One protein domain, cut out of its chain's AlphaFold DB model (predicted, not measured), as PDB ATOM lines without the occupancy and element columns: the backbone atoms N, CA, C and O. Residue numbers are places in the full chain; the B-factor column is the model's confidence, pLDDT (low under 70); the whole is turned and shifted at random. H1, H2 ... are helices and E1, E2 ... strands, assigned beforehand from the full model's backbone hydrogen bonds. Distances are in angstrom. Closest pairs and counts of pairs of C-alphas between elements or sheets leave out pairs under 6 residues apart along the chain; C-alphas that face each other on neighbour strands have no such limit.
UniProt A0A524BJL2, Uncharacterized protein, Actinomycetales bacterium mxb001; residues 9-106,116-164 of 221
ATOM      1  N   LEU A   9     115.025 116.315  83.540       81.44
ATOM      2  CA  LEU A   9     115.573 117.479  84.245       81.44
ATOM      3  C   LEU A   9     117.078 117.328  84.512       81.44
ATOM      4  O   LEU A   9     117.840 118.237  84.211       81.44
ATOM      5  N   ALA A  10     117.531 116.158  84.970       83.12
ATOM      6  CA  ALA A  10     118.957 115.901  85.180       83.12
ATOM      7  C   ALA A  10     119.769 115.952  83.868       83.12
ATOM      8  O   ALA A  10     120.894 116.450  83.847       83.12
ATOM      9  N   ALA A  11     119.201 115.470  82.756       83.38
ATOM     10  CA  ALA A  11     119.837 115.554  81.442       83.38
ATOM     11  C   ALA A  11     119.873 116.990  80.886       83.38
ATOM     12  O   ALA A  11     120.818 117.347  80.182       83.38
ATOM     13  N   GLU A  12     118.864 117.811  81.181       82.56
ATOM     14  CA  GLU A  12     118.843 119.240  80.847       82.56
ATOM     15  C   GLU A  12     119.864 120.027  81.678       82.56
ATOM     16  O   GLU A  12     120.609 120.821  81.110       82.56
ATOM     17  N   GLU A  13     119.983 119.750  82.978       83.69
ATOM     18  CA  GLU A  13     120.988 120.366  83.855       83.69
ATOM     19  C   GLU A  13     122.425 119.993  83.463       83.69
ATOM     20  O   GLU A  13     123.302 120.855  83.429       83.69
ATOM     21  N   GLU A  14     122.684 118.729  83.114       82.69
ATOM     22  CA  GLU A  14     123.985 118.286  82.591       82.69
ATOM     23  C   GLU A  14     124.345 118.999  81.281       82.69
ATOM     24  O   GLU A  14     125.484 119.433  81.101       82.69
ATOM     25  N   ARG A  15     123.378 119.156  80.366       81.62
ATOM     26  CA  ARG A  15     123.589 119.893  79.111       81.62
ATOM     27  C   ARG A  15     123.849 121.372  79.367       81.62
ATOM     28  O   ARG A  15     124.773 121.906  78.767       81.62
ATOM     29  N   ALA A  16     123.092 121.990  80.273       81.06
ATOM     30  CA  ALA A  16     123.284 123.381  80.669       81.06
ATOM     31  C   ALA A  16     124.672 123.602  81.293       81.06
ATOM     32  O   ALA A  16     125.371 124.543  80.937       81.06
ATOM     33  N   ARG A  17     125.127 122.687  82.158       83.56
ATOM     34  CA  ARG A  17     126.472 122.751  82.748       83.56
ATOM     35  C   ARG A  17     127.581 122.636  81.711       83.56
ATOM     36  O   ARG A  17     128.541 123.395  81.783       83.56
ATOM     37  N   ARG A  18     127.458 121.705  80.759       85.00
ATOM     38  CA  ARG A  18     128.452 121.550  79.685       85.00
ATOM     39  C   ARG A  18     128.488 122.774  78.781       85.00
ATOM     40  O   ARG A  18     129.571 123.274  78.513       85.00
ATOM     41  N   SER A  19     127.327 123.297  78.384       82.00
ATOM     42  CA  SER A  19     127.275 124.521  77.581       82.00
ATOM     43  C   SER A  19     127.842 125.724  78.328       82.00
ATOM     44  O   SER A  19     128.543 126.532  77.729       82.00
ATOM     45  N   ASP A  20     127.580 125.840  79.631       83.88
ATOM     46  CA  ASP A  20     128.120 126.926  80.450       83.88
ATOM     47  C   ASP A  20     129.643 126.845  80.556       83.88
ATOM     48  O   ASP A  20     130.319 127.869  80.465       83.88
ATOM     49  N   GLU A  21     130.193 125.643  80.732       88.25
ATOM     50  CA  GLU A  21     131.638 125.452  80.815       88.25
ATOM     51  C   GLU A  21     132.324 125.732  79.475       88.25
ATOM     52  O   GLU A  21     133.277 126.506  79.426       88.25
ATOM     53  N   GLU A  22     131.775 125.225  78.369       87.62
ATOM     54  CA  GLU A  22     132.262 125.526  77.018       87.62
ATOM     55  C   GLU A  22     132.229 127.035  76.725       87.62
ATOM     56  O   GLU A  22     133.175 127.593  76.163       87.62
ATOM     57  N   LEU A  23     131.167 127.733  77.146       84.62
ATOM     58  CA  LEU A  23     131.058 129.186  77.005       84.62
ATOM     59  C   LEU A  23     132.112 129.929  77.834       84.62
ATOM     60  O   LEU A  23     132.648 130.935  77.360       84.62
ATOM     61  N   ARG A  24     132.422 129.458  79.050       84.69
ATOM     62  CA  ARG A  24     133.474 130.036  79.902       84.69
ATOM     63  C   ARG A  24     134.856 129.818  79.312       84.69
ATOM     64  O   ARG A  24     135.629 130.771  79.235       84.69
ATOM     65  N   GLU A  25     135.158 128.609  78.856       88.50
ATOM     66  CA  GLU A  25     136.443 128.296  78.228       88.50
ATOM     67  C   GLU A  25     136.641 129.111  76.949       88.50
ATOM     68  O   GLU A  25     137.676 129.760  76.781       88.50
ATOM     69  N   ALA A  26     135.628 129.161  76.081       86.19
ATOM     70  CA  ALA A  26     135.665 129.974  74.871       86.19
ATOM     71  C   ALA A  26     135.830 131.468  75.194       86.19
ATOM     72  O   ALA A  26     136.578 132.176  74.515       86.19
ATOM     73  N   HIS A  27     135.167 131.955  76.248       83.00
ATOM     74  CA  HIS A  27     135.319 133.331  76.716       83.00
ATOM     75  C   HIS A  27     136.747 133.610  77.200       83.00
ATOM     76  O   HIS A  27     137.356 134.581  76.752       83.00
ATOM     77  N   GLN A  28     137.304 132.738  78.040       87.75
ATOM     78  CA  GLN A  28     138.661 132.882  78.562       87.75
ATOM     79  C   GLN A  28     139.702 132.844  77.439       87.75
ATOM     80  O   GLN A  28     140.629 133.654  77.417       87.75
ATOM     81  N   GLN A  29     139.541 131.938  76.470       87.81
ATOM     82  CA  GLN A  29     140.422 131.846  75.308       87.81
ATOM     83  C   GLN A  29     140.360 133.113  74.448       87.81
ATOM     84  O   GLN A  29     141.404 133.648  74.069       87.81
ATOM     85  N   ALA A  30     139.158 133.628  74.177       86.00
ATOM     86  CA  ALA A  30     138.979 134.856  73.406       86.00
ATOM     87  C   ALA A  30     139.591 136.075  74.115       86.00
ATOM     88  O   ALA A  30     140.273 136.879  73.477       86.00
ATOM     89  N   GLN A  31     139.393 136.185  75.432       86.31
ATOM     90  CA  GLN A  31     139.966 137.253  76.245       86.31
ATOM     91  C   GLN A  31     141.499 137.191  76.232       86.31
ATOM     92  O   GLN A  31     142.155 138.193  75.949       86.31
ATOM     93  N   ASN A  32     142.085 136.011  76.453       89.44
ATOM     94  CA  ASN A  32     143.537 135.828  76.435       89.44
ATOM     95  C   ASN A  32     144.134 136.171  75.061       89.44
ATOM     96  O   ASN A  32     145.112 136.913  74.980       89.44
ATOM     97  N   ALA A  33     143.510 135.706  73.973       84.25
ATOM     98  CA  ALA A  33     143.953 136.010  72.613       84.25
ATOM     99  C   ALA A  33     143.902 137.517  72.307       84.25
ATOM    100  O   ALA A  33     144.815 138.061  71.676       84.25
ATOM    101  N   PHE A  34     142.856 138.205  72.776       86.31
ATOM    102  CA  PHE A  34     142.737 139.654  72.660       86.31
ATOM    103  C   PHE A  34     143.853 140.379  73.425       86.31
ATOM    104  O   PHE A  34     144.526 141.238  72.844       86.31
ATOM    105  N   ILE A  35     144.077 140.013  74.692       83.81
ATOM    106  CA  ILE A  35     145.093 140.621  75.559       83.81
ATOM    107  C   ILE A  35     146.484 140.438  74.949       83.81
ATOM    108  O   ILE A  35     147.197 141.419  74.748       83.81
ATOM    109  N   ASP A  36     146.855 139.212  74.584       86.62
ATOM    110  CA  ASP A  36     148.175 138.925  74.019       86.62
ATOM    111  C   ASP A  36     148.391 139.643  72.679       86.62
ATOM    112  O   ASP A  36     149.481 140.147  72.391       86.62
ATOM    113  N   GLY A  37     147.344 139.737  71.854       81.06
ATOM    114  CA  GLY A  37     147.375 140.515  70.621       81.06
ATOM    115  C   GLY A  37     147.575 142.012  70.871       81.06
ATOM    116  O   GLY A  37     148.342 142.652  70.148       81.06
ATOM    117  N   ALA A  38     146.907 142.578  71.879       83.19
ATOM    118  CA  ALA A  38     147.047 143.980  72.260       83.19
ATOM    119  C   ALA A  38     148.446 144.284  72.808       83.19
ATOM    120  O   ALA A  38     149.082 145.224  72.334       83.19
ATOM    121  N   LEU A  39     148.965 143.449  73.709       86.06
ATOM    122  CA  LEU A  39     150.306 143.598  74.277       86.06
ATOM    123  C   LEU A  39     151.386 143.601  73.191       86.06
ATOM    124  O   LEU A  39     152.200 144.517  73.147       86.06
ATOM    125  N   LYS A  40     151.328 142.672  72.227       85.56
ATOM    126  CA  LYS A  40     152.267 142.647  71.088       85.56
ATOM    127  C   LYS A  40     152.239 143.933  70.254       85.56
ATOM    128  O   LYS A  40     153.270 144.336  69.715       85.56
ATOM    129  N   ARG A  41     151.069 144.567  70.103       83.19
ATOM    130  CA  ARG A  41     150.945 145.854  69.394       83.19
ATOM    131  C   ARG A  41     151.539 147.000  70.209       83.19
ATOM    132  O   ARG A  41     152.243 147.825  69.634       83.19
ATOM    133  N   LEU A  42     151.296 147.025  71.520       84.44
ATOM    134  CA  LEU A  42     151.861 148.024  72.431       84.44
ATOM    135  C   LEU A  42     153.393 147.933  72.470       84.44
ATOM    136  O   LEU A  42     154.064 148.940  72.261       84.44
ATOM    137  N   GLU A  43     153.951 146.728  72.621       86.00
ATOM    138  CA  GLU A  43     155.402 146.486  72.591       86.00
ATOM    139  C   GLU A  43     156.040 146.948  71.283       86.00
ATOM    140  O   GLU A  43     157.096 147.579  71.285       86.00
ATOM    141  N   ARG A  44     155.397 146.635  70.150       82.00
ATOM    142  CA  ARG A  44     155.867 147.081  68.839       82.00
ATOM    143  C   ARG A  44     155.880 148.604  68.756       82.00
ATOM    144  O   ARG A  44     156.887 149.160  68.342       82.00
ATOM    145  N   SER A  45     154.796 149.255  69.176       79.31
ATOM    146  CA  SER A  45     154.684 150.716  69.159       79.31
ATOM    147  C   SER A  45     155.785 151.374  69.995       79.31
ATOM    148  O   SER A  45     156.421 152.310  69.527       79.31
ATOM    149  N   ILE A  46     156.062 150.852  71.193       83.12
ATOM    150  CA  ILE A  46     157.126 151.379  72.065       83.12
ATOM    151  C   ILE A  46     158.501 151.195  71.418       83.12
ATOM    152  O   ILE A  46     159.303 152.123  71.400       83.12
ATOM    153  N   ARG A  47     158.767 150.027  70.818       86.81
ATOM    154  CA  ARG A  47     160.032 149.760  70.111       86.81
ATOM    155  C   ARG A  47     160.241 150.675  68.903       86.81
ATOM    156  O   ARG A  47     161.376 150.996  68.575       86.81
ATOM    157  N   GLU A  48     159.159 151.084  68.251       84.31
ATOM    158  CA  GLU A  48     159.163 152.071  67.166       84.31
ATOM    159  C   GLU A  48     159.353 153.517  67.672       84.31
ATOM    160  O   GLU A  48     159.307 154.444  66.869       84.31
ATOM    161  N   GLY A  49     159.554 153.728  68.979       81.44
ATOM    162  CA  GLY A  49     159.721 155.050  69.588       81.44
ATOM    163  C   GLY A  49     158.415 155.833  69.729       81.44
ATOM    164  O   GLY A  49     158.446 157.043  69.917       81.44
ATOM    165  N   ARG A  50     157.262 155.168  69.610       82.75
ATOM    166  CA  ARG A  50     155.940 155.801  69.708       82.75
ATOM    167  C   ARG A  50     155.397 155.702  71.133       82.75
ATOM    168  O   ARG A  50     155.743 154.784  71.874       82.75
ATOM    169  N   SER A  51     154.450 156.582  71.456       82.25
ATOM    170  CA  SER A  51     153.771 156.647  72.758       82.25
ATOM    171  C   SER A  51     152.353 156.062  72.676       82.25
ATOM    172  O   SER A  51     151.394 156.807  72.460       82.25
ATOM    173  N   PRO A  52     152.172 154.731  72.788       86.19
ATOM    174  CA  PRO A  52     150.849 154.140  72.661       86.19
ATOM    175  C   PRO A  52     149.933 154.522  73.827       86.19
ATOM    176  O   PRO A  52     150.350 154.635  74.979       86.19
ATOM    177  N   CYS A  53     148.644 154.651  73.524       84.75
ATOM    178  CA  CYS A  53     147.599 154.914  74.504       84.75
ATOM    179  C   CYS A  53     146.438 153.937  74.319       84.75
ATOM    180  O   CYS A  53     146.139 153.514  73.199       84.75
ATOM    181  N   LEU A  54     145.761 153.610  75.417       87.69
ATOM    182  CA  LEU A  54     144.471 152.929  75.399       87.69
ATOM    183  C   LEU A  54     143.357 153.962  75.533       87.69
ATOM    184  O   LEU A  54     143.521 154.973  76.212       87.69
ATOM    185  N   PHE A  55     142.214 153.687  74.912       83.50
ATOM    186  CA  PHE A  55     141.042 154.547  75.000       83.50
ATOM    187  C   PHE A  55     139.846 153.774  75.532       83.50
ATOM    188  O   PHE A  55     139.665 152.595  75.224       83.50
ATOM    189  N   ARG A  56     139.009 154.459  76.312       84.31
ATOM    190  CA  ARG A  56     137.697 153.958  76.722       84.31
ATOM    191  C   ARG A  56     136.692 155.090  76.823       84.31
ATOM    192  O   ARG A  56     137.061 156.255  76.941       84.31
ATOM    193  N   VAL A  57     135.416 154.723  76.835       82.88
ATOM    194  CA  VAL A  57     134.318 155.662  77.073       82.88
ATOM    195  C   VAL A  57     133.676 155.350  78.418       82.88
ATOM    196  O   VAL A  57     133.357 154.193  78.681       82.88
ATOM    197  N   ALA A  58     133.467 156.351  79.267       84.12
ATOM    198  CA  ALA A  58     132.675 156.205  80.489       84.12
ATOM    199  C   ALA A  58     131.400 157.041  80.383       84.12
ATOM    200  O   ALA A  58     131.444 158.179  79.927       84.12
ATOM    201  N   ALA A  59     130.258 156.484  80.780       83.62
ATOM    202  CA  ALA A  59     129.022 157.249  80.880       83.62
ATOM    203  C   ALA A  59     128.934 157.894  82.267       83.62
ATOM    204  O   ALA A  59     129.135 157.232  83.283       83.62
ATOM    205  N   LEU A  60     128.624 159.183  82.285       82.69
ATOM    206  CA  LEU A  60     128.187 159.914  83.456       82.69
ATOM    207  C   LEU A  60     126.705 160.182  83.318       82.69
ATOM    208  O   LEU A  60     126.266 160.750  82.319       82.69
ATOM    209  N   ASP A  61     125.957 159.823  84.345       83.88
ATOM    210  CA  ASP A  61     124.560 160.196  84.422       83.88
ATOM    211  C   ASP A  61     124.405 161.573  85.064       83.88
ATOM    212  O   ASP A  61     125.191 161.978  85.928       83.88
ATOM    213  N   SER A  62     123.374 162.289  84.627       80.38
ATOM    214  CA  SER A  62     122.933 163.527  85.251       80.38
ATOM    215  C   SER A  62     121.451 163.437  85.572       80.38
ATOM    216  O   SER A  62     120.655 162.905  84.794       80.38
ATOM    217  N   GLN A  63     121.070 164.035  86.698       80.69
ATOM    218  CA  GLN A  63     119.673 164.347  86.958       80.69
ATOM    219  C   GLN A  63     119.282 165.612  86.210       80.69
ATOM    220  O   GLN A  63     120.073 166.548  86.073       80.69
ATOM    221  N   TYR A  64     118.037 165.641  85.765       73.31
ATOM    222  CA  TYR A  64     117.404 166.817  85.193       73.31
ATOM    223  C   TYR A  64     116.029 167.014  85.825       73.31
ATOM    224  O   TYR A  64     115.412 166.063  86.308       73.31
ATOM    225  N   SER A  65     115.530 168.251  85.815       73.50
ATOM    226  CA  SER A  65     114.169 168.558  86.257       73.50
ATOM    227  C   SER A  65     113.393 169.282  85.169       73.50
ATOM    228  O   SER A  65     113.868 170.268  84.607       73.50
ATOM    229  N   ILE A  66     112.195 168.783  84.877       69.56
ATOM    230  CA  ILE A  66     111.288 169.327  83.869       69.56
ATOM    231  C   ILE A  66     109.900 169.386  84.484       69.56
ATOM    232  O   ILE A  66     109.373 168.372  84.931       69.56
ATOM    233  N   PHE A  67     109.307 170.581  84.529       75.69
ATOM    234  CA  PHE A  67     107.976 170.804  85.114       75.69
ATOM    235  C   PHE A  67     107.809 170.201  86.527       75.69
ATOM    236  O   PHE A  67     106.746 169.693  86.875       75.69
ATOM    237  N   GLY A  68     108.870 170.229  87.343       73.44
ATOM    238  CA  GLY A  68     108.865 169.672  88.701       73.44
ATOM    239  C   GLY A  68     109.008 168.147  88.778       73.44
ATOM    240  O   GLY A  68     109.096 167.610  89.879       73.44
ATOM    241  N   GLN A  69     109.087 167.445  87.645       71.25
ATOM    242  CA  GLN A  69     109.464 166.034  87.594       71.25
ATOM    243  C   GLN A  69     110.983 165.917  87.492       71.25
ATOM    244  O   GLN A  69     111.606 166.612  86.689       71.25
ATOM    245  N   VAL A  70     111.581 165.056  88.314       78.12
ATOM    246  CA  VAL A  70     113.013 164.736  88.248       78.12
ATOM    247  C   VAL A  70     113.178 163.463  87.427       78.12
ATOM    248  O   VAL A  70     112.548 162.451  87.725       78.12
ATOM    249  N   GLY A  71     114.010 163.533  86.393       73.56
ATOM    250  CA  GLY A  71     114.392 162.403  85.556       73.56
ATOM    251  C   GLY A  71     115.907 162.210  85.528       73.56
ATOM    252  O   GLY A  71     116.667 163.037  86.039       73.56
ATOM    253  N   GLY A  72     116.341 161.102  84.930       77.19
ATOM    254  CA  GLY A  72     117.747 160.699  84.903       77.19
ATOM    255  C   GLY A  72     118.211 160.030  86.201       77.19
ATOM    256  O   GLY A  72     117.429 159.800  87.126       77.19
ATOM    257  N   SER A  73     119.502 159.711  86.257       77.75
ATOM    258  CA  SER A  73     120.142 159.086  87.420       77.75
ATOM    259  C   SER A  73     121.063 160.089  88.118       77.75
ATOM    260  O   SER A  73     121.659 160.936  87.447       77.75
ATOM    261  N   PRO A  74     121.179 160.044  89.460       79.81
ATOM    262  CA  PRO A  74     122.067 160.942  90.187       79.81
ATOM    263  C   PRO A  74     123.505 160.755  89.721       79.81
ATOM    264  O   PRO A  74     123.988 159.631  89.585       79.81
ATOM    265  N   PHE A  75     124.196 161.876  89.538       80.38
ATOM    266  CA  PHE A  75     125.626 161.858  89.295       80.38
ATOM    267  C   PHE A  75     126.346 161.186  90.472       80.38
ATOM    268  O   PHE A  75     126.124 161.525  91.637       80.38
ATOM    269  N   SER A  76     127.240 160.253  90.156       80.50
ATOM    270  CA  SER A  76     128.131 159.614  91.118       80.50
ATOM    271  C   SER A  76     129.573 159.835  90.688       80.50
ATOM    272  O   SER A  76     129.993 159.381  89.625       80.50
ATOM    273  N   SER A  77     130.363 160.485  91.544       81.69
ATOM    274  CA  SER A  77     131.794 160.679  91.297       81.69
ATOM    275  C   SER A  77     132.621 159.413  91.535       81.69
ATOM    276  O   SER A  77     133.813 159.415  91.252       81.69
ATOM    277  N   ARG A  78     132.028 158.332  92.067       83.50
ATOM    278  CA  ARG A  78     132.762 157.107  92.422       83.50
ATOM    279  C   ARG A  78     133.507 156.539  91.218       83.50
ATOM    280  O   ARG A  78     134.712 156.340  91.296       83.50
ATOM    281  N   THR A  79     132.803 156.364  90.103       75.44
ATOM    282  CA  THR A  79     133.378 155.819  88.870       75.44
ATOM    283  C   THR A  79     134.499 156.706  88.333       75.44
ATOM    284  O   THR A  79     135.513 156.198  87.876       75.44
ATOM    285  N   LEU A  80     134.364 158.030  88.436       81.62
ATOM    286  CA  LEU A  80     135.424 158.960  88.036       81.62
ATOM    287  C   LEU A  80     136.663 158.855  88.915       81.62
ATOM    288  O   LEU A  80     137.776 158.872  88.402       81.62
ATOM    289  N   ASN A  81     136.464 158.745  90.226       85.50
ATOM    290  CA  ASN A  81     137.558 158.639  91.181       85.50
ATOM    291  C   ASN A  81     138.332 157.331  90.987       85.50
ATOM    292  O   ASN A  81     139.556 157.359  90.961       85.50
ATOM    293  N   GLU A  82     137.625 156.213  90.800       86.31
ATOM    294  CA  GLU A  82     138.232 154.910  90.498       86.31
ATOM    295  C   GLU A  82     139.071 154.983  89.213       86.31
ATOM    296  O   GLU A  82     140.247 154.633  89.222       86.31
ATOM    297  N   LEU A  83     138.516 155.551  88.137       85.06
ATOM    298  CA  LEU A  83     139.228 155.711  86.865       85.06
ATOM    299  C   LEU A  83     140.446 156.636  86.980       85.06
ATOM    300  O   LEU A  83     141.486 156.355  86.389       85.06
ATOM    301  N   GLY A  84     140.336 157.720  87.750       85.44
ATOM    302  CA  GLY A  84     141.454 158.624  88.006       85.44
ATOM    303  C   GLY A  84     142.582 157.954  88.795       85.44
ATOM    304  O   GLY A  84     143.749 158.147  88.468       85.44
ATOM    305  N   TRP A  85     142.256 157.132  89.798       86.88
ATOM    306  CA  TRP A  85     143.251 156.356  90.553       86.88
ATOM    307  C   TRP A  85     143.924 155.273  89.715       86.88
ATOM    308  O   TRP A  85     145.119 155.039  89.877       86.88
ATOM    309  N   ASP A  86     143.185 154.678  88.784       86.62
ATOM    310  CA  ASP A  86     143.722 153.728  87.812       86.62
ATOM    311  C   ASP A  86     144.612 154.400  86.750       86.62
ATOM    312  O   ASP A  86     145.211 153.701  85.940       86.62
ATOM    313  N   GLY A  87     144.718 155.734  86.737       88.25
ATOM    314  CA  GLY A  87     145.574 156.491  85.819       88.25
ATOM    315  C   GLY A  87     144.915 156.875  84.491       88.25
ATOM    316  O   GLY A  87     145.620 157.199  83.536       88.25
ATOM    317  N   TRP A  88     143.581 156.833  84.394       90.06
ATOM    318  CA  TRP A  88     142.863 157.329  83.219       90.06
ATOM    319  C   TRP A  88     142.761 158.854  83.220       90.06
ATOM    320  O   TRP A  88     142.406 159.484  84.215       90.06
ATOM    321  N   GLU A  89     142.981 159.441  82.053       88.69
ATOM    322  CA  GLU A  89     142.908 160.874  81.803       88.69
ATOM    323  C   GLU A  89     141.670 161.206  80.970       88.69
ATOM    324  O   GLU A  89     141.402 160.561  79.954       88.69
ATOM    325  N   VAL A  90     140.921 162.241  81.354       87.06
ATOM    326  CA  VAL A  90     139.808 162.749  80.540       87.06
ATOM    327  C   VAL A  90     140.372 163.572  79.387       87.06
ATOM    328  O   VAL A  90     140.978 164.615  79.605       87.06
ATOM    329  N   VAL A  91     140.134 163.115  78.157       86.19
ATOM    330  CA  VAL A  91     140.564 163.807  76.928       86.19
ATOM    331  C   VAL A  91     139.406 164.449  76.171       86.19
ATOM    332  O   VAL A  91     139.626 165.261  75.277       86.19
ATOM    333  N   GLY A  92     138.165 164.115  76.520       77.69
ATOM    334  CA  GLY A  92     136.995 164.714  75.895       77.69
ATOM    335  C   GLY A  92     135.702 164.413  76.634       77.69
ATOM    336  O   GLY A  92     135.612 163.463  77.412       77.69
ATOM    337  N   VAL A  93     134.689 165.233  76.365       80.00
ATOM    338  CA  VAL A  93     133.343 165.099  76.926       80.00
ATOM    339  C   VAL A  93     132.336 165.292  75.801       80.00
ATOM    340  O   VAL A  93     132.369 166.302  75.103       80.00
ATOM    341  N   VAL A  94     131.436 164.329  75.633       79.31
ATOM    342  CA  VAL A  94     130.340 164.378  74.665       79.31
ATOM    343  C   VAL A  94     129.026 164.373  75.446       79.31
ATOM    344  O   VAL A  94     128.750 163.392  76.134       79.31
ATOM    345  N   PRO A  95     128.205 165.433  75.393       76.69
ATOM    346  CA  PRO A  95     126.934 165.448  76.109       76.69
ATOM    347  C   PRO A  95     126.002 164.350  75.580       76.69
ATOM    348  O   PRO A  95     125.897 164.139  74.371       76.69
ATOM    349  N   ARG A  96     125.309 163.665  76.493       77.75
ATOM    350  CA  ARG A  96     124.237 162.724  76.166       77.75
ATOM    351  C   ARG A  96     122.910 163.442  76.350       77.75
ATOM    352  O   ARG A  96     122.648 164.028  77.402       77.75
ATOM    353  N   THR A  97     122.099 163.427  75.301       70.75
ATOM    354  CA  THR A  97     120.796 164.082  75.308       70.75
ATOM    355  C   THR A  97     119.697 163.089  74.998       70.75
ATOM    356  O   THR A  97     119.776 162.392  73.986       70.75
ATOM    357  N   THR A  98     118.634 163.108  75.793       67.38
ATOM    358  CA  THR A  98     117.387 162.419  75.467       67.38
ATOM    359  C   THR A  98     116.385 163.435  74.929       67.38
ATOM    360  O   THR A  98     116.129 164.485  75.525       67.38
ATOM    361  N   GLY A  99     115.860 163.159  73.735       61.12
ATOM    362  CA  GLY A  99     114.957 164.062  73.033       61.12
ATOM    363  C   GLY A  99     113.555 164.048  73.635       61.12
ATOM    364  O   GLY A  99     112.851 163.050  73.525       61.12
ATOM    365  N   ILE A 100     113.113 165.184  74.177       53.09
ATOM    366  CA  ILE A 100     111.703 165.565  74.064       53.09
ATOM    367  C   ILE A 100     111.611 166.411  72.793       53.09
ATOM    368  O   ILE A 100     112.351 167.390  72.678       53.09
ATOM    369  N   PRO A 101     110.758 166.063  71.816       51.12
ATOM    370  CA  PRO A 101     110.521 166.947  70.687       51.12
ATOM    371  C   PRO A 101     109.990 168.281  71.222       51.12
ATOM    372  O   PRO A 101     108.921 168.334  71.829       51.12
ATOM    373  N   LEU A 102     110.741 169.363  71.012       47.62
ATOM    374  CA  LEU A 102     110.265 170.704  71.325       47.62
ATOM    375  C   LEU A 102     109.181 171.069  70.305       47.62
ATOM    376  O   LEU A 102     109.466 171.392  69.151       47.62
ATOM    377  N   THR A 103     107.916 170.993  70.713       47.06
ATOM    378  CA  THR A 103     106.789 171.502  69.930       47.06
ATOM    379  C   THR A 103     106.655 172.997  70.173       47.06
ATOM    380  O   THR A 103     106.073 173.448  71.158       47.06
ATOM    381  N   ASN A 104     107.194 173.800  69.258       43.84
ATOM    382  CA  ASN A 104     106.931 175.233  69.270       43.84
ATOM    383  C   ASN A 104     105.486 175.472  68.805       43.84
ATOM    384  O   ASN A 104     105.110 175.089  67.694       43.84
ATOM    385  N   SER A 105     104.668 176.090  69.661       45.44
ATOM    386  CA  SER A 105     103.332 176.558  69.289       45.44
ATOM    387  C   SER A 105     103.375 178.071  69.109       45.44
ATOM    388  O   SER A 105     103.392 178.834  70.070       45.44
ATOM    389  N   ILE A 106     103.417 178.519  67.856       43.25
ATOM    390  CA  ILE A 106     103.068 179.900  67.522       43.25
ATOM    391  C   ILE A 106     101.568 179.891  67.213       43.25
ATOM    392  O   ILE A 106     101.061 178.953  66.599       43.25
ATOM    393  N   ILE A 116     116.422 170.740  67.711       47.50
ATOM    394  CA  ILE A 116     117.123 169.677  68.447       47.50
ATOM    395  C   ILE A 116     117.611 170.303  69.761       47.50
ATOM    396  O   ILE A 116     118.751 170.740  69.875       47.50
ATOM    397  N   GLY A 117     116.711 170.434  70.732       51.22
ATOM    398  CA  GLY A 117     117.036 170.815  72.105       51.22
ATOM    399  C   GLY A 117     116.678 169.657  73.021       51.22
ATOM    400  O   GLY A 117     115.619 169.666  73.639       51.22
ATOM    401  N   GLY A 118     117.506 168.613  73.022       63.12
ATOM    402  CA  GLY A 118     117.325 167.475  73.919       63.12
ATOM    403  C   GLY A 118     117.678 167.846  75.357       63.12
ATOM    404  O   GLY A 118     118.481 168.746  75.605       63.12
ATOM    405  N   ILE A 119     117.089 167.141  76.314       67.19
ATOM    406  CA  ILE A 119     117.472 167.277  77.716       67.19
ATOM    407  C   ILE A 119     118.800 166.573  77.885       67.19
ATOM    408  O   ILE A 119     118.918 165.400  77.532       67.19
ATOM    409  N   VAL A 120     119.784 167.278  78.430       72.81
ATOM    410  CA  VAL A 120     121.044 166.654  78.819       72.81
ATOM    411  C   VAL A 120     120.764 165.755  80.021       72.81
ATOM    412  O   VAL A 120     120.445 166.241  81.105       72.81
ATOM    413  N   ASP A 121     120.855 164.446  79.818       77.56
ATOM    414  CA  ASP A 121     120.645 163.428  80.854       77.56
ATOM    415  C   ASP A 121     121.952 162.735  81.266       77.56
ATOM    416  O   ASP A 121     121.962 161.747  82.007       77.56
ATOM    417  N   GLY A 122     123.077 163.244  80.768       80.81
ATOM    418  CA  GLY A 122     124.396 162.728  81.071       80.81
ATOM    419  C   GLY A 122     125.463 163.215  80.102       80.81
ATOM    420  O   GLY A 122     125.257 164.126  79.300       80.81
ATOM    421  N   ALA A 123     126.622 162.575  80.172       80.38
ATOM    422  CA  ALA A 123     127.729 162.780  79.254       80.38
ATOM    423  C   ALA A 123     128.522 161.486  79.058       80.38
ATOM    424  O   ALA A 123     128.638 160.662  79.959       80.38
ATOM    425  N   HIS A 124     129.112 161.324  77.885       83.19
ATOM    426  CA  HIS A 124     130.144 160.341  77.615       83.19
ATOM    427  C   HIS A 124     131.513 161.001  77.760       83.19
ATOM    428  O   HIS A 124     131.823 161.974  77.078       83.19
ATOM    429  N   LEU A 125     132.339 160.465  78.645       81.19
ATOM    430  CA  LEU A 125     133.729 160.856  78.789       81.19
ATOM    431  C   LEU A 125     134.594 159.998  77.888       81.19
ATOM    432  O   LEU A 125     134.532 158.771  77.959       81.19
ATOM    433  N   LEU A 126     135.423 160.650  77.087       84.44
ATOM    434  CA  LEU A 126     136.509 160.015  76.364       84.44
ATOM    435  C   LEU A 126     137.718 159.994  77.292       84.44
ATOM    436  O   LEU A 126     138.180 161.043  77.745       84.44
ATOM    437  N   LEU A 127     138.200 158.795  77.591       83.81
ATOM    438  CA  LEU A 127     139.289 158.567  78.523       83.81
ATOM    439  C   LEU A 127     140.479 157.963  77.789       83.81
ATOM    440  O   LEU A 127     140.310 157.071  76.955       83.81
ATOM    441  N   ARG A 128     141.671 158.434  78.138       87.81
ATOM    442  CA  ARG A 128     142.957 157.966  77.630       87.81
ATOM    443  C   ARG A 128     143.771 157.381  78.773       87.81
ATOM    444  O   ARG A 128     143.832 157.969  79.842       87.81
ATOM    445  N   PHE A 129     144.419 156.252  78.537       86.62
ATOM    446  CA  PHE A 129     145.375 155.662  79.462       86.62
ATOM    447  C   PHE A 129     146.734 155.542  78.756       86.62
ATOM    448  O   PHE A 129     146.849 154.756  77.804       86.62
ATOM    449  N   PRO A 130     147.740 156.345  79.143       86.88
ATOM    450  CA  PRO A 130     149.054 156.308  78.514       86.88
ATOM    451  C   PRO A 130     149.796 155.020  78.886       86.88
ATOM    452  O   PRO A 130     149.871 154.641  80.054       86.88
ATOM    453  N   VAL A 131     150.374 154.342  77.892       84.75
ATOM    454  CA  VAL A 131     151.155 153.120  78.109       84.75
ATOM    455  C   VAL A 131     152.634 153.439  77.936       84.75
ATOM    456  O   VAL A 131     153.098 153.734  76.838       84.75
ATOM    457  N   THR A 132     153.385 153.356  79.034       87.81
ATOM    458  CA  THR A 132     154.832 153.601  79.053       87.81
ATOM    459  C   THR A 132     155.629 152.296  79.023       87.81
ATOM    460  O   THR A 132     155.135 151.228  79.395       87.81
ATOM    461  N   GLU A 133     156.904 152.377  78.639       88.00
ATOM    462  CA  GLU A 133     157.832 151.238  78.702       88.00
ATOM    463  C   GLU A 133     157.993 150.697  80.133       88.00
ATOM    464  O   GLU A 133     158.047 149.484  80.355       88.00
ATOM    465  N   GLN A 134     157.989 151.594  81.125       89.19
ATOM    466  CA  GLN A 134     158.029 151.219  82.538       89.19
ATOM    467  C   GLN A 134     156.802 150.396  82.934       89.19
ATOM    468  O   GLN A 134     156.938 149.397  83.639       89.19
ATOM    469  N   LEU A 135     155.612 150.774  82.456       86.81
ATOM    470  CA  LEU A 135     154.387 150.031  82.733       86.81
ATOM    471  C   LEU A 135     154.440 148.623  82.127       86.81
ATOM    472  O   LEU A 135     154.102 147.655  82.807       86.81
ATOM    473  N   MET A 136     154.920 148.507  80.887       84.19
ATOM    474  CA  MET A 136     155.099 147.219  80.207       84.19
ATOM    475  C   MET A 136     156.096 146.308  80.931       84.19
ATOM    476  O   MET A 136     155.868 145.105  81.036       84.19
ATOM    477  N   THR A 137     157.189 146.875  81.447       88.44
ATOM    478  CA  THR A 137     158.276 146.099  82.062       88.44
ATOM    479  C   THR A 137     157.978 145.718  83.509       88.44
ATOM    480  O   THR A 137     158.266 144.598  83.928       88.44
ATOM    481  N   HIS A 138     157.399 146.633  84.288       89.81
ATOM    482  CA  HIS A 138     157.266 146.473  85.738       89.81
ATOM    483  C   HIS A 138     155.846 146.152  86.209       89.81
ATOM    484  O   HIS A 138     155.691 145.528  87.253       89.81
ATOM    485  N   ASN A 139     154.815 146.524  85.444       91.25
ATOM    486  CA  ASN A 139     153.411 146.446  85.865       91.25
ATOM    487  C   ASN A 139     152.531 145.727  84.828       91.25
ATOM    488  O   ASN A 139     151.370 146.074  84.603       91.25
ATOM    489  N   MET A 140     153.075 144.680  84.205       89.31
ATOM    490  CA  MET A 140     152.391 143.922  83.153       89.31
ATOM    491  C   MET A 140     151.084 143.266  83.631       89.31
ATOM    492  O   MET A 140     150.125 143.155  82.868       89.31
ATOM    493  N   SER A 141     151.012 142.845  84.898       91.94
ATOM    494  CA  SER A 141     149.793 142.284  85.498       91.94
ATOM    495  C   SER A 141     148.653 143.302  85.547       91.94
ATOM    496  O   SER A 141     147.526 142.975  85.177       91.94
ATOM    497  N   PHE A 142     148.955 144.543  85.934       90.38
ATOM    498  CA  PHE A 142     147.989 145.636  85.940       90.38
ATOM    499  C   PHE A 142     147.505 145.949  84.521       90.38
ATOM    500  O   PHE A 142     146.303 145.997  84.273       90.38
ATOM    501  N   LEU A 143     148.418 146.059  83.552       89.06
ATOM    502  CA  LEU A 143     148.040 146.311  82.161       89.06
ATOM    503  C   LEU A 143     147.152 145.196  81.584       89.06
ATOM    504  O   LEU A 143     146.194 145.475  80.863       89.06
ATOM    505  N   ARG A 144     147.417 143.932  81.935       91.75
ATOM    506  CA  ARG A 144     146.543 142.803  81.579       91.75
ATOM    507  C   ARG A 144     145.144 142.951  82.168       91.75
ATOM    508  O   ARG A 144     144.176 142.689  81.460       91.75
ATOM    509  N   GLN A 145     145.031 143.400  83.416       91.25
ATOM    510  CA  GLN A 145     143.741 143.661  84.054       91.25
ATOM    511  C   GLN A 145     142.986 144.808  83.364       91.25
ATOM    512  O   GLN A 145     141.790 144.686  83.107       91.25
ATOM    513  N   VAL A 146     143.687 145.881  82.989       89.12
ATOM    514  CA  VAL A 146     143.104 146.990  82.216       89.12
ATOM    515  C   VAL A 146     142.577 146.493  80.866       89.12
ATOM    516  O   VAL A 146     141.432 146.768  80.508       89.12
ATOM    517  N   LEU A 147     143.371 145.710  80.128       89.00
ATOM    518  CA  LEU A 147     142.967 145.136  78.841       89.00
ATOM    519  C   LEU A 147     141.798 144.151  78.976       89.00
ATOM    520  O   LEU A 147     140.905 144.155  78.129       89.00
ATOM    521  N   ALA A 148     141.769 143.346  80.041       89.12
ATOM    522  CA  ALA A 148     140.646 142.465  80.350       89.12
ATOM    523  C   ALA A 148     139.345 143.264  80.534       89.12
ATOM    524  O   ALA A 148     138.337 142.946  79.908       89.12
ATOM    525  N   GLY A 149     139.395 144.362  81.298       86.19
ATOM    526  CA  GLY A 149     138.243 145.249  81.480       86.19
ATOM    527  C   GLY A 149     137.767 145.905  80.178       86.19
ATOM    528  O   GLY A 149     136.563 146.054  79.963       86.19
ATOM    529  N   LEU A 150     138.688 146.262  79.274       85.44
ATOM    530  CA  LEU A 150     138.334 146.795  77.952       85.44
ATOM    531  C   LEU A 150     137.653 145.751  77.062       85.44
ATOM    532  O   LEU A 150     136.695 146.084  76.364       85.44
ATOM    533  N   PHE A 151     138.114 144.499  77.102       84.19
ATOM    534  CA  PHE A 151     137.497 143.398  76.362       84.19
ATOM    535  C   PHE A 151     136.036 143.188  76.773       84.19
ATOM    536  O   PHE A 151     135.148 143.093  75.919       84.19
ATOM    537  N   ASP A 152     135.778 143.178  78.081       82.62
ATOM    538  CA  ASP A 152     134.426 143.015  78.610       82.62
ATOM    539  C   ASP A 152     133.539 144.205  78.235       82.62
ATOM    540  O   ASP A 152     132.402 144.022  77.794       82.62
ATOM    541  N   GLN A 153     134.081 145.425  78.301       74.38
ATOM    542  CA  GLN A 153     133.355 146.627  77.911       74.38
ATOM    543  C   GLN A 153     132.972 146.631  76.418       74.38
ATOM    544  O   GLN A 153     131.823 146.943  76.094       74.38
ATOM    545  N   GLU A 154     133.880 146.264  75.505       68.94
ATOM    546  CA  GLU A 154     133.563 146.166  74.071       68.94
ATOM    547  C   GLU A 154     132.476 145.126  73.793       68.94
ATOM    548  O   GLU A 154     131.597 145.334  72.951       68.94
ATOM    549  N   ARG A 155     132.514 143.994  74.497       63.78
ATOM    550  CA  ARG A 155     131.531 142.929  74.317       63.78
ATOM    551  C   ARG A 155     130.156 143.353  74.827       63.78
ATOM    552  O   ARG A 155     129.169 143.156  74.115       63.78
ATOM    553  N   SER A 156     130.083 143.983  75.999       56.62
ATOM    554  CA  SER A 156     128.840 144.548  76.537       56.62
ATOM    555  C   SER A 156     128.268 145.635  75.632       56.62
ATOM    556  O   SER A 156     127.062 145.674  75.402       56.62
ATOM    557  N   ALA A 157     129.125 146.476  75.053       56.31
ATOM    558  CA  ALA A 157     128.721 147.495  74.099       56.31
ATOM    559  C   ALA A 157     128.175 146.923  72.786       56.31
ATOM    560  O   ALA A 157     127.133 147.370  72.310       56.31
ATOM    561  N   ARG A 158     128.841 145.915  72.207       45.38
ATOM    562  CA  ARG A 158     128.335 145.217  71.016       45.38
ATOM    563  C   ARG A 158     127.007 144.533  71.315       45.38
ATOM    564  O   ARG A 158     126.098 144.595  70.494       45.38
ATOM    565  N   PHE A 159     126.862 143.942  72.499       29.50
ATOM    566  CA  PHE A 159     125.608 143.333  72.927       29.50
ATOM    567  C   PHE A 159     124.492 144.378  73.089       29.50
ATOM    568  O   PHE A 159     123.388 144.165  72.593       29.50
ATOM    569  N   ALA A 160     124.785 145.540  73.680       34.06
ATOM    570  CA  ALA A 160     123.842 146.652  73.807       34.06
ATOM    571  C   ALA A 160     123.437 147.238  72.440       34.06
ATOM    572  O   ALA A 160     122.252 147.445  72.191       34.06
ATOM    573  N   ALA A 161     124.391 147.420  71.522       31.38
ATOM    574  CA  ALA A 161     124.132 147.898  70.163       31.38
ATOM    575  C   ALA A 161     123.332 146.890  69.317       31.38
ATOM    576  O   ALA A 161     122.495 147.290  68.515       31.38
ATOM    577  N   THR A 162     123.539 145.586  69.525       26.75
ATOM    578  CA  THR A 162     122.765 144.525  68.849       26.75
ATOM    579  C   THR A 162     121.365 144.367  69.458       26.75
ATOM    580  O   THR A 162     120.421 144.004  68.762       26.75
ATOM    581  N   SER A 163     121.206 144.686  70.748       24.52
ATOM    582  CA  SER A 163     119.911 144.675  71.449       24.52
ATOM    583  C   SER A 163     119.061 145.916  71.153       24.52
ATOM    584  O   SER A 163     117.843 145.872  71.314       24.52
ATOM    585  N   ALA A 164     119.665 147.003  70.662       25.83
ATOM    586  CA  ALA A 164     118.978 148.194  70.157       25.83
ATOM    587  C   ALA A 164     118.415 147.977  68.732       25.83
ATOM    588  O   ALA A 164     118.587 148.799  67.831       25.83
TER     589      ALA A 164
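This is residues 9 to 106 and 116 to 164 of the 221 residues of an uncharacterized protein of Actinomycetales bacterium mxb001 (UniProt A0A524BJL2). Look first for a loose V: a long, narrow, strongly twisted sheet of E1, E6 and E4 makes one arm and the long helix H1 the other, meeting near the last residues of H1, with H4 in the opening and residues 9 to 26 of H1 sticking out. The small helix H2 covers part of the sheet, H3 sits near the corner, and the far end of the sheet forks into the hairpin E2 and E3 and a thin stretch ending in E5. The 147 printed residues hold four named helices and six named strands, in the order H1 E1 E2 E3 H2 E4 E5 E6 H3 H4, with the sheet E1, E6, E4 antiparallel. The class is mixed, helices and strands; the whole is loose, with a radius of gyration of the C-alphas of 21.0 A, and flat, spanning 63 by 58 by 26 A.

Begin with E6, residues 119 to 130, 33.4 A long, from C-alpha 119 at (117.472, 167.277, 77.716). Its neighbours are E1, residues 53 to 61, 25.6 A, and E4, residues 89 to 98, 26.3 A, which bends by 57 degrees at residue 92. E2 is residues 63 to 66, E3 69 to 72 and E5 104 to 106. Find C-alpha 9 at (115.573, 117.479, 84.245); from there H1 runs 56.7 A to residue 47. H2 is residues 78 to 85, H3 133 to 138, and H4 140 to 163, 34.5 A, ending at C-alpha 163 (119.911, 144.675, 71.449).

In the sheet, look for N 58 and O 125 of E1 and E6, 2.9 A apart, and N 94 and O 124 of E4 and E6, 2.8 A apart. E1 runs on into E2 across one residue at 41 degrees; in the hairpin E2 and E3, N 64 and O 71 are 3.0 A apart. E5 pairs with no named strand. H2 is on the sheet at a height of 9.4 A, over E6, and runs along the strands at 17 degrees on the local plane. H4 only grazes the sheet, with residues 146 to 154. Residues 144 to 151 of H4 touch residues 31 to 38 of H1, at a steep tilt of 59 degrees, opposite ways; the closest C-alphas, of Ile 35 and Leu 147, are 6.0 A apart. H3 is close to but not clearly touching H1, where the closest C-alphas, of Ile 46 and Glu 133, are 6.7 A apart. In H1, H2, H3 and H4 every O i to N i+4 pair is within hydrogen-bond range.

The two C-alphas farthest apart, of Ala 10 and Ile 106, are 68.3 A apart. Residues 107 to 115 are not printed, and the gap between C-alphas 106 and 116 is 17.4 A; of the links that are printed whole, each is tight. Residues 155 to 164 stand free. Look for pLDDT under 70 at residue 66 and residues 98 to 106, 116 to 119 and 154 to 164.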